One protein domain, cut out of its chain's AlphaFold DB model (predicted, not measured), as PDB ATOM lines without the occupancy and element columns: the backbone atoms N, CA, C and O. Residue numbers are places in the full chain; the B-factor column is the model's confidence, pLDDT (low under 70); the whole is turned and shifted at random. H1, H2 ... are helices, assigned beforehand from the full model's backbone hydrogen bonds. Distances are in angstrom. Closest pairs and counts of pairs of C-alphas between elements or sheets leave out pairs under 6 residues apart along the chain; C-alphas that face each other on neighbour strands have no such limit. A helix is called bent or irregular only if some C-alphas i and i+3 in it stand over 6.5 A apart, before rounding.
ATOM      1  N   GLY A 392      30.791 126.280 140.344       93.06
ATOM      2  CA  GLY A 392      29.849 127.408 140.419       93.06
ATOM      3  C   GLY A 392      28.377 126.972 140.490       93.06
ATOM      4  O   GLY A 392      27.590 127.529 141.254       93.06
ATOM      5  N   THR A 393      27.994 125.915 139.763       94.12
ATOM      6  CA  THR A 393      26.639 125.337 139.849       94.12
ATOM      7  C   THR A 393      26.379 124.732 141.231       94.12
ATOM      8  O   THR A 393      25.285 124.872 141.775       94.12
ATOM      9  N   ILE A 394      27.381 124.078 141.826       94.88
ATOM     10  CA  ILE A 394      27.289 123.555 143.196       94.88
ATOM     11  C   ILE A 394      27.089 124.698 144.195       94.88
ATOM     12  O   ILE A 394      26.160 124.633 145.000       94.88
ATOM     13  N   ALA A 395      27.905 125.753 144.101       94.44
ATOM     14  CA  ALA A 395      27.807 126.920 144.974       94.44
ATOM     15  C   ALA A 395      26.429 127.594 144.881       94.44
ATOM     16  O   ALA A 395      25.741 127.707 145.890       94.44
ATOM     17  N   SER A 396      25.976 127.945 143.673       93.88
ATOM     18  CA  SER A 396      24.663 128.582 143.457       93.88
ATOM     19  C   SER A 396      23.492 127.718 143.928       93.88
ATOM     20  O   SER A 396      22.557 128.232 144.533       93.88
ATOM     21  N   THR A 397      23.543 126.398 143.710       93.38
ATOM     22  CA  THR A 397      22.476 125.488 144.163       93.38
ATOM     23  C   THR A 397      22.396 125.438 145.688       93.38
ATOM     24  O   THR A 397      21.302 125.407 146.244       93.38
ATOM     25  N   ASN A 398      23.539 125.422 146.378       93.50
ATOM     26  CA  ASN A 398      23.561 125.390 147.840       93.50
ATOM     27  C   ASN A 398      23.207 126.754 148.449       93.50
ATOM     28  O   ASN A 398      22.470 126.782 149.429       93.50
ATOM     29  N   LEU A 399      23.625 127.862 147.833       93.12
ATOM     30  CA  LEU A 399      23.213 129.215 148.224       93.12
ATOM     31  C   LEU A 399      21.700 129.413 148.085       93.12
ATOM     32  O   LEU A 399      21.050 129.833 149.035       93.12
ATOM     33  N   ALA A 400      21.102 128.988 146.968       92.94
ATOM     34  CA  ALA A 400      19.649 129.044 146.778       92.94
ATOM     35  C   ALA A 400      18.871 128.199 147.809       92.94
ATOM     36  O   ALA A 400      17.698 128.453 148.078       92.94
ATOM     37  N   ARG A 401      19.500 127.171 148.398       91.44
ATOM     38  CA  ARG A 401      18.920 126.407 149.516       91.44
ATOM     39  C   ARG A 401      19.081 127.138 150.847       91.44
ATOM     40  O   ARG A 401      18.168 127.058 151.665       91.44
ATOM     41  N   ALA A 402      20.189 127.849 151.043       90.56
ATOM     42  CA  ALA A 402      20.400 128.704 152.207       90.56
ATOM     43  C   ALA A 402      19.373 129.849 152.255       90.56
ATOM     44  O   ALA A 402      18.777 130.078 153.304       90.56
ATOM     45  N   GLU A 403      19.039 130.457 151.107       89.56
ATOM     46  CA  GLU A 403      17.940 131.440 150.984       89.56
ATOM     47  C   GLU A 403      16.592 130.892 151.480       89.56
ATOM     48  O   GLU A 403      15.752 131.626 151.994       89.56
ATOM     49  N   GLN A 404      16.378 129.580 151.346       89.44
ATOM     50  CA  GLN A 404      15.166 128.888 151.792       89.44
ATOM     51  C   GLN A 404      15.228 128.459 153.269       89.44
ATOM     52  O   GLN A 404      14.380 127.684 153.714       89.44
ATOM     53  N   GLY A 405      16.227 128.926 154.024       84.75
ATOM     54  CA  GLY A 405      16.410 128.626 155.443       84.75
ATOM     55  C   GLY A 405      16.965 127.230 155.727       84.75
ATOM     56  O   GLY A 405      16.712 126.688 156.801       84.75
ATOM     57  N   ARG A 406      17.665 126.608 154.768       87.38
ATOM     58  CA  ARG A 406      18.354 125.326 154.985       87.38
ATOM     59  C   ARG A 406      19.822 125.532 155.339       87.38
ATOM     60  O   ARG A 406      20.432 126.485 154.872       87.38
ATOM     61  N   ASP A 407      20.388 124.576 156.069       85.38
ATOM     62  CA  ASP A 407      21.797 124.599 156.470       85.38
ATOM     63  C   ASP A 407      22.745 124.699 155.262       85.38
ATOM     64  O   ASP A 407      22.586 123.989 154.255       85.38
ATOM     65  N   PHE A 408      23.751 125.563 155.398       89.19
ATOM     66  CA  PHE A 408      24.816 125.774 154.428       89.19
ATOM     67  C   PHE A 408      26.140 125.231 154.978       89.19
ATOM     68  O   PHE A 408      26.570 125.579 156.070       89.19
ATOM     69  N   ASP A 409      26.792 124.347 154.224       90.88
ATOM     70  CA  ASP A 409      28.053 123.716 154.625       90.88
ATOM     71  C   ASP A 409      29.238 124.566 154.138       90.88
ATOM     72  O   ASP A 409      29.699 124.419 152.997       90.88
ATOM     73  N   VAL A 410      29.703 125.487 154.990       90.12
ATOM     74  CA  VAL A 410      30.844 126.375 154.702       90.12
ATOM     75  C   VAL A 410      32.136 125.587 154.441       90.12
ATOM     76  O   VAL A 410      32.761 125.845 153.406       90.12
ATOM     77  N   PRO A 411      32.523 124.578 155.252       90.19
ATOM     78  CA  PRO A 411      33.694 123.751 154.957       90.19
ATOM     79  C   PRO A 411      33.649 123.112 153.564       90.19
ATOM     80  O   PRO A 411      34.664 123.055 152.862       90.19
ATOM     81  N   HIS A 412      32.473 122.655 153.121       91.44
ATOM     82  CA  HIS A 412      32.314 122.148 151.761       91.44
ATOM     83  C   HIS A 412      32.490 123.240 150.699       91.44
ATOM     84  O   HIS A 412      33.130 122.981 149.678       91.44
ATOM     85  N   ALA A 413      31.933 124.434 150.926       91.50
ATOM     86  CA  ALA A 413      32.016 125.567 150.007       91.50
ATOM     87  C   ALA A 413      33.459 126.065 149.822       91.50
ATOM     88  O   ALA A 413      33.880 126.289 148.688       91.50
ATOM     89  N   VAL A 414      34.233 126.150 150.907       89.69
ATOM     90  CA  VAL A 414      35.660 126.524 150.884       89.69
ATOM     91  C   VAL A 414      36.501 125.484 150.138       89.69
ATOM     92  O   VAL A 414      37.433 125.831 149.420       89.69
ATOM     93  N   GLY A 415      36.146 124.200 150.238       88.00
ATOM     94  CA  GLY A 415      36.810 123.120 149.501       88.00
ATOM     95  C   GLY A 415      36.507 123.077 147.995       88.00
ATOM     96  O   GLY A 415      37.003 122.184 147.295       88.00
ATOM     97  N   LEU A 416      35.665 123.977 147.473       91.56
ATOM     98  CA  LEU A 416      35.394 124.060 146.041       91.56
ATOM     99  C   LEU A 416      36.583 124.663 145.278       91.56
ATOM    100  O   LEU A 416      37.490 125.284 145.817       91.56
ATOM    101  N   SER A 417      36.586 124.435 143.967       90.44
ATOM    102  CA  SER A 417      37.565 125.029 143.066       90.44
ATOM    103  C   SER A 417      37.381 126.555 142.981       90.44
ATOM    104  O   SER A 417      36.242 127.007 143.113       90.44
ATOM    105  N   PRO A 418      38.433 127.328 142.635       90.25
ATOM    106  CA  PRO A 418      38.343 128.774 142.390       90.25
ATOM    107  C   PRO A 418      37.217 129.197 141.432       90.25
ATOM    108  O   PRO A 418      36.659 130.279 141.563       90.25
ATOM    109  N   ASP A 419      36.790 128.308 140.528       90.62
ATOM    110  CA  ASP A 419      35.635 128.540 139.653       90.62
ATOM    111  C   ASP A 419      34.312 128.845 140.408       90.62
ATOM    112  O   ASP A 419      33.360 129.322 139.787       90.62
ATOM    113  N   ALA A 420      34.208 128.531 141.707       93.88
ATOM    114  CA  ALA A 420      33.041 128.826 142.547       93.88
ATOM    115  C   ALA A 420      33.085 130.208 143.216       93.88
ATOM    116  O   ALA A 420      32.036 130.704 143.625       93.88
ATOM    117  N   THR A 421      34.263 130.823 143.327       93.00
ATOM    118  CA  THR A 421      34.486 132.032 144.130       93.00
ATOM    119  C   THR A 421      33.560 133.194 143.769       93.00
ATOM    120  O   THR A 421      32.939 133.725 144.687       93.00
ATOM    121  N   PRO A 422      33.363 133.565 142.484       93.56
ATOM    122  CA  PRO A 422      32.461 134.668 142.149       93.56
ATOM    123  C   PRO A 422      31.034 134.421 142.655       93.56
ATOM    124  O   PRO A 422      30.428 135.281 143.282       93.56
ATOM    125  N   THR A 423      30.533 133.195 142.481       93.94
ATOM    126  CA  THR A 423      29.193 132.800 142.929       93.94
ATOM    127  C   THR A 423      29.058 132.801 144.453       93.94
ATOM    128  O   THR A 423      27.999 133.141 144.970       93.94
ATOM    129  N   LEU A 424      30.115 132.424 145.179       93.56
ATOM    130  CA  LEU A 424      30.136 132.452 146.644       93.56
ATOM    131  C   LEU A 424      30.108 133.884 147.191       93.56
ATOM    132  O   LEU A 424      29.402 134.146 148.160       93.56
ATOM    133  N   ILE A 425      30.824 134.809 146.546       93.94
ATOM    134  CA  ILE A 425      30.830 136.233 146.911       93.94
ATOM    135  C   ILE A 425      29.458 136.867 146.653       93.94
ATOM    136  O   ILE A 425      28.971 137.636 147.481       93.94
ATOM    137  N   ASP A 426      28.810 136.531 145.536       92.56
ATOM    138  CA  ASP A 426      27.486 137.063 145.201       92.56
ATOM    139  C   ASP A 426      26.434 136.709 146.263       92.56
ATOM    140  O   ASP A 426      25.614 137.555 146.620       92.56
ATOM    141  N   GLY A 427      26.484 135.484 146.796       89.75
ATOM    142  CA  GLY A 427      25.519 134.971 147.772       89.75
ATOM    143  C   GLY A 427      25.886 135.177 149.242       89.75
ATOM    144  O   GLY A 427      25.194 134.636 150.101       89.75
ATOM    145  N   ILE A 428      26.951 135.918 149.559       91.56
ATOM    146  CA  ILE A 428      27.448 136.001 150.940       91.56
ATOM    147  C   ILE A 428      26.454 136.666 151.906       91.56
ATOM    148  O   ILE A 428      26.340 136.244 153.051       91.56
ATOM    149  N   ASP A 429      25.675 137.640 151.427       88.88
ATOM    150  CA  ASP A 429      24.736 138.414 152.259       88.88
ATOM    151  C   ASP A 429      23.480 137.618 152.655       88.88
ATOM    152  O   ASP A 429      22.722 138.026 153.532       88.88
ATOM    153  N   VAL A 430      23.234 136.493 151.981       89.06
ATOM    154  CA  VAL A 430      22.126 135.580 152.287       89.06
ATOM    155  C   VAL A 430      22.441 134.725 153.513       89.06
ATOM    156  O   VAL A 430      21.532 134.256 154.202       89.06
ATOM    157  N   LEU A 431      23.726 134.469 153.755       89.94
ATOM    158  CA  LEU A 431      24.166 133.534 154.771       89.94
ATOM    159  C   LEU A 431      24.005 134.129 156.179       89.94
ATOM    160  O   LEU A 431      24.109 135.344 156.367       89.94
ATOM    161  N   PRO A 432      23.795 133.282 157.202       90.06
ATOM    162  CA  PRO A 432      23.934 133.702 158.590       90.06
ATOM    163  C   PRO A 432      25.297 134.366 158.833       90.06
ATOM    164  O   PRO A 432      26.301 133.944 158.265       90.06
ATOM    165  N   GLN A 433      25.360 135.364 159.721       89.38
ATOM    166  CA  GLN A 433      26.581 136.156 159.953       89.38
ATOM    167  C   GLN A 433      27.814 135.296 160.293       89.38
ATOM    168  O   GLN A 433      28.924 135.612 159.873       89.38
ATOM    169  N   GLN A 434      27.623 134.190 161.022       90.19
ATOM    170  CA  GLN A 434      28.698 133.242 161.345       90.19
ATOM    171  C   GLN A 434      29.260 132.576 160.081       90.19
ATOM    172  O   GLN A 434      30.466 132.643 159.844       90.19
ATOM    173  N   ASP A 435      28.382 132.022 159.245       91.44
ATOM    174  CA  ASP A 435      28.750 131.335 158.006       91.44
ATOM    175  C   ASP A 435      29.359 132.304 156.980       91.44
ATOM    176  O   ASP A 435      30.340 131.981 156.310       91.44
ATOM    177  N   ALA A 436      28.803 133.517 156.881       91.81
ATOM    178  CA  ALA A 436      29.313 134.586 156.027       91.81
ATOM    179  C   ALA A 436      30.734 135.005 156.434       91.81
ATOM    180  O   ALA A 436      31.603 135.157 155.574       91.81
ATOM    181  N   CYS A 437      30.993 135.150 157.738       92.50
ATOM    182  CA  CYS A 437      32.311 135.513 158.247       92.50
ATOM    183  C   CYS A 437      33.350 134.399 158.048       92.50
ATOM    184  O   CYS A 437      34.474 134.673 157.615       92.50
ATOM    185  N   GLU A 438      32.983 133.142 158.317       92.81
ATOM    186  CA  GLU A 438      33.863 131.991 158.085       92.81
ATOM    187  C   GLU A 438      34.231 131.876 156.597       92.81
ATOM    188  O   GLU A 438      35.411 131.762 156.251       92.81
ATOM    189  N   LEU A 439      33.243 132.011 155.705       93.12
ATOM    190  CA  LEU A 439      33.459 131.981 154.261       93.12
ATOM    191  C   LEU A 439      34.326 133.155 153.778       93.12
ATOM    192  O   LEU A 439      35.260 132.943 153.006       93.12
ATOM    193  N   ALA A 440      34.047 134.383 154.232       92.69
ATOM    194  CA  ALA A 440      34.820 135.567 153.854       92.69
ATOM    195  C   ALA A 440      36.291 135.451 154.270       92.69
ATOM    196  O   ALA A 440      37.183 135.758 153.478       92.69
ATOM    197  N   THR A 441      36.538 134.973 155.491       91.56
ATOM    198  CA  THR A 441      37.891 134.784 156.027       91.56
ATOM    199  C   THR A 441      38.663 133.771 155.187       91.56
ATOM    200  O   THR A 441      39.759 134.071 154.720       91.56
ATOM    201  N   ALA A 442      38.054 132.618 154.894       90.38
ATOM    202  CA  ALA A 442      38.682 131.584 154.078       90.38
ATOM    203  C   ALA A 442      39.002 132.053 152.644       90.38
ATOM    204  O   ALA A 442      40.048 131.701 152.095       90.38
ATOM    205  N   LEU A 443      38.129 132.865 152.030       90.19
ATOM    206  CA  LEU A 443      38.369 133.432 150.696       90.19
ATOM    207  C   LEU A 443      39.525 134.442 150.691       90.19
ATOM    208  O   LEU A 443      40.328 134.439 149.758       90.19
ATOM    209  N   LEU A 444      39.624 135.288 151.721       89.56
ATOM    210  CA  LEU A 444      40.705 136.269 151.851       89.56
ATOM    211  C   LEU A 444      42.056 135.589 152.120       89.56
ATOM    212  O   LEU A 444      43.032 135.915 151.451       89.56
ATOM    213  N   GLU A 445      42.106 134.609 153.026       86.44
ATOM    214  CA  GLU A 445      43.328 133.848 153.329       86.44
ATOM    215  C   GLU A 445      43.839 133.055 152.117       86.44
ATOM    216  O   GLU A 445      45.043 132.996 151.868       86.44
ATOM    217  N   GLY A 446      42.932 132.476 151.323       79.25
ATOM    218  CA  GLY A 446      43.287 131.742 150.107       79.25
ATOM    219  C   GLY A 446      43.827 132.619 148.969       79.25
ATOM    220  O   GLY A 446      44.493 132.104 148.070       79.25
ATOM    221  N   SER A 447      43.560 133.930 148.993       75.62
ATOM    222  CA  SER A 447      44.026 134.871 147.965       75.62
ATOM    223  C   SER A 447      45.508 135.224 148.106       75.62
ATOM    224  O   SER A 447      46.151 135.505 147.099       75.62
ATOM    225  N   ASP A 448      46.063 135.194 149.321       61.88
ATOM    226  CA  ASP A 448      47.429 135.663 149.601       61.88
ATOM    227  C   ASP A 448      48.526 134.664 149.162       61.88
ATOM    228  O   ASP A 448      49.713 134.987 149.189       61.88
ATOM    229  N   SER A 449      48.163 133.447 148.733       58.91
ATOM    230  CA  SER A 449      49.107 132.356 148.434       58.91
ATOM    231  C   SER A 449      49.417 132.130 146.945       58.91
ATOM    232  O   SER A 449      49.746 131.007 146.556       58.91
ATOM    233  N   THR A 450      49.261 133.129 146.077       58.62
ATOM    234  CA  THR A 450      49.325 132.913 144.621       58.62
ATOM    235  C   THR A 450      50.721 133.064 144.017       58.62
ATOM    236  O   THR A 450      51.413 134.060 144.200       58.62
ATOM    237  N   ASP A 451      51.115 132.045 143.247       57.56
ATOM    238  CA  ASP A 451      52.304 132.040 142.393       57.56
ATOM    239  C   ASP A 451      52.006 132.839 141.108       57.56
ATOM    240  O   ASP A 451      51.137 132.449 140.324       57.56
ATOM    241  N   GLU A 452      52.756 133.915 140.837       63.72
ATOM    242  CA  GLU A 452      52.644 134.766 139.627       63.72
ATOM    243  C   GLU A 452      53.110 134.067 138.325       63.72
ATOM    244  O   GLU A 452      53.451 134.694 137.317       63.72
ATOM    245  N   ASP A 453      53.175 132.737 138.318       80.44
ATOM    246  CA  ASP A 453      53.776 131.983 137.231       80.44
ATOM    247  C   ASP A 453      52.851 131.891 136.009       80.44
ATOM    248  O   ASP A 453      51.844 131.171 136.003       80.44
ATOM    249  N   LEU A 454      53.272 132.539 134.918       80.69
ATOM    250  CA  LEU A 454      52.631 132.512 133.598       80.69
ATOM    251  C   LEU A 454      52.360 131.087 133.081       80.69
ATOM    252  O   LEU A 454      51.400 130.873 132.338       80.69
ATOM    253  N   ARG A 455      53.175 130.090 133.465       83.38
ATOM    254  CA  ARG A 455      52.984 128.679 133.068       83.38
ATOM    255  C   ARG A 455      51.695 128.091 133.641       83.38
ATOM    256  O   ARG A 455      51.053 127.252 133.002       83.38
ATOM    257  N   SER A 456      51.330 128.537 134.839       84.62
ATOM    258  CA  SER A 456      50.204 128.028 135.614       84.62
ATOM    259  C   SER A 456      48.895 128.778 135.355       84.62
ATOM    260  O   SER A 456      47.873 128.426 135.952       84.62
ATOM    261  N   TRP A 457      48.917 129.763 134.443       88.38
ATOM    262  CA  TRP A 457      47.781 130.628 134.141       88.38
ATOM    263  C   TRP A 457      46.516 129.815 133.861       88.38
ATOM    264  O   TRP A 457      46.505 128.893 133.036       88.38
ATOM    265  N   ASN A 458      45.451 130.169 134.570       90.12
ATOM    266  CA  ASN A 458      44.147 129.540 134.485       90.12
ATOM    267  C   ASN A 458      43.070 130.616 134.655       90.12
ATOM    268  O   ASN A 458      43.087 131.352 135.640       90.12
ATOM    269  N   TRP A 459      42.132 130.690 133.713       88.81
ATOM    270  CA  TRP A 459      41.080 131.704 133.701       88.81
ATOM    271  C   TRP A 459      40.223 131.673 134.969       88.81
ATOM    272  O   TRP A 459      39.938 132.721 135.533       88.81
ATOM    273  N   GLY A 460      39.852 130.482 135.445       87.12
ATOM    274  CA  GLY A 460      39.058 130.313 136.662       87.12
ATOM    275  C   GLY A 460      39.724 130.874 137.918       87.12
ATOM    276  O   GLY A 460      39.046 131.460 138.754       87.12
ATOM    277  N   ARG A 461      41.053 130.746 138.040       88.81
ATOM    278  CA  ARG A 461      41.812 131.337 139.161       88.81
ATOM    279  C   ARG A 461      41.885 132.854 139.064       88.81
ATOM    280  O   ARG A 461      41.552 133.533 140.024       88.81
ATOM    281  N   VAL A 462      42.224 133.367 137.882       89.75
ATOM    282  CA  VAL A 462      42.311 134.815 137.641       89.75
ATOM    283  C   VAL A 462      40.965 135.498 137.884       89.75
ATOM    284  O   VAL A 462      40.911 136.592 138.435       89.75
ATOM    285  N   GLU A 463      39.861 134.867 137.480       90.69
ATOM    286  CA  GLU A 463      38.523 135.404 137.730       90.69
ATOM    287  C   GLU A 463      38.164 135.386 139.221       90.69
ATOM    288  O   GLU A 463      37.575 136.342 139.719       90.69
ATOM    289  N   ALA A 464      38.556 134.337 139.950       90.06
ATOM    290  CA  ALA A 464      38.379 134.267 141.397       90.06
ATOM    291  C   ALA A 464      39.147 135.380 142.124       90.06
ATOM    292  O   ALA A 464      38.571 136.061 142.968       90.06
ATOM    293  N   GLU A 465      40.413 135.598 141.762       89.62
ATOM    294  CA  GLU A 465      41.262 136.659 142.320       89.62
ATOM    295  C   GLU A 465      40.658 138.043 142.073       89.62
ATOM    296  O   GLU A 465      40.463 138.812 143.012       89.62
ATOM    297  N   ARG A 466      40.267 138.335 140.827       90.62
ATOM    298  CA  ARG A 466      39.604 139.603 140.485       90.62
ATOM    299  C   ARG A 466      38.313 139.805 141.268       90.62
ATOM    300  O   ARG A 466      38.032 140.924 141.691       90.62
ATOM    301  N   ALA A 467      37.524 138.746 141.451       91.81
ATOM    302  CA  ALA A 467      36.280 138.819 142.206       91.81
ATOM    303  C   ALA A 467      36.533 139.109 143.695       91.81
ATOM    304  O   ALA A 467      35.815 139.926 144.274       91.81
ATOM    305  N   ILE A 468      37.559 138.492 144.296       91.62
ATOM    306  CA  ILE A 468      37.971 138.753 145.683       91.62
ATOM    307  C   ILE A 468      38.485 140.187 145.823       91.62
ATOM    308  O   ILE A 468      38.036 140.904 146.712       91.62
ATOM    309  N   GLU A 469      39.376 140.633 144.935       91.00
ATOM    310  CA  GLU A 469      39.962 141.974 144.995       91.00
ATOM    311  C   GLU A 469      38.897 143.066 144.832       91.00
ATOM    312  O   GLU A 469      38.853 144.013 145.619       91.00
ATOM    313  N   ALA A 470      37.964 142.892 143.889       92.94
ATOM    314  CA  ALA A 470      36.851 143.817 143.681       92.94
ATOM    315  C   ALA A 470      35.872 143.883 144.869       92.94
ATOM    316  O   ALA A 470      35.189 144.892 145.037       92.94
ATOM    317  N   ASN A 471      35.792 142.829 145.689       92.81
ATOM    318  CA  ASN A 471      34.875 142.732 146.830       92.81
ATOM    319  C   ASN A 471      35.598 142.695 148.185       92.81
ATOM    320  O   ASN A 471      34.979 142.357 149.193       92.81
ATOM    321  N   ARG A 472      36.886 143.055 148.246       90.06
ATOM    322  CA  ARG A 472      37.711 142.900 149.455       90.06
ATOM    323  C   ARG A 472      37.119 143.617 150.668       90.06
ATOM    324  O   ARG A 472      37.042 143.034 151.746       90.06
ATOM    325  N   ASP A 473      36.637 144.843 150.475       89.62
ATOM    326  CA  ASP A 473      35.999 145.629 151.536       89.62
ATOM    327  C   ASP A 473      34.679 144.998 151.999       89.62
ATOM    328  O   ASP A 473      34.406 144.941 153.196       89.62
ATOM    329  N   ARG A 474      33.881 144.465 151.063       89.69
ATOM    330  CA  ARG A 474      32.620 143.767 151.365       89.69
ATOM    331  C   ARG A 474      32.881 142.505 152.189       89.69
ATOM    332  O   ARG A 474      32.220 142.297 153.202       89.69
ATOM    333  N   LEU A 475      33.880 141.713 151.804       88.88
ATOM    334  CA  LEU A 475      34.299 140.515 152.536       88.88
ATOM    335  C   LEU A 475      34.827 140.860 153.937       88.88
ATOM    336  O   LEU A 475      34.483 140.191 154.904       88.88
ATOM    337  N   ALA A 476      35.594 141.944 154.077       86.31
ATOM    338  CA  ALA A 476      36.103 142.391 155.374       86.31
ATOM    339  C   ALA A 476      34.997 142.885 156.330       86.31
ATOM    340  O   ALA A 476      35.164 142.841 157.551       86.31
ATOM    341  N   VAL A 477      33.874 143.369 155.791       87.19
ATOM    342  CA  VAL A 477      32.712 143.805 156.579       87.19
ATOM    343  C   VAL A 477      31.806 142.634 156.968       87.19
ATOM    344  O   VAL A 477      31.157 142.732 157.999       87.19
ATOM    345  N   ALA A 478      31.814 141.512 156.239       82.75
ATOM    346  CA  ALA A 478      30.974 140.342 156.534       82.75
ATOM    347  C   ALA A 478      31.187 139.740 157.944       82.75
ATOM    348  O   ALA A 478      30.315 139.045 158.458       82.75
ATOM    349  N   CYS A 479      32.329 140.025 158.580       75.62
ATOM    350  CA  CYS A 479      32.653 139.621 159.953       75.62
ATOM    351  C   CYS A 479      32.308 140.653 161.042       75.62
ATOM    352  O   CYS A 479      32.557 140.391 162.221       75.62
TER     353      CYS A 479
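What this domain is: This is residues 392 to 479 of the 480 residues of the protein "DUF4173 domain-containing protein" of SAR202 cluster bacterium Casp-Chloro-G1 (UniProt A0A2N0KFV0). Look first for the longest helix, H4, with the short helices H2 and H6 packed on it; beside it H3 sits in the middle, between H1 and H5, and loop residues 451 to 457 stick out at one end. The printed part, 88 residues with six helices, H1 to H6, and no named strand, is all helix and compact, radius of gyration of the C-alphas 12.8 A, spanning 43 by 26 by 19 A.

How they stand to each other: Start at the hub H4, residues 433 to 447. It touches H2, residues 410 to 414, closest C-alphas Leu 439 and Val 410, 6.2 A, and H6, residues 472 to 477, closest Ala 440 and Leu 475, 5.1 A. Residues 443 to 447 alone touch 465 to 468 of H5, residues 459 to 470, closest C-alphas Ser 447 and Glu 465, 6.5 A. H3, residues 418 to 426, touches H5, closest C-alphas Asp 419 and Gly 460, 4.9 A, and H1, residues 392 to 402, closest Ala 420 and Gly 392, 4.1 A. Each O i to N i+4 pair is within hydrogen-bond range in H1, H2, H4, H5 and H6; in H3, 3 of 5.

Where its parts are: Find C-alpha 433 at (26.581, 136.156, 159.953); H4 runs 21.2 A to C-alpha 447. H3 is irregular, with C-alphas 419 and 422 7.3 A apart.

The domain as a whole: The link H4 to H5 is long; pLDDT is under 70 at residues 448 to 452, and the printed part has no cut.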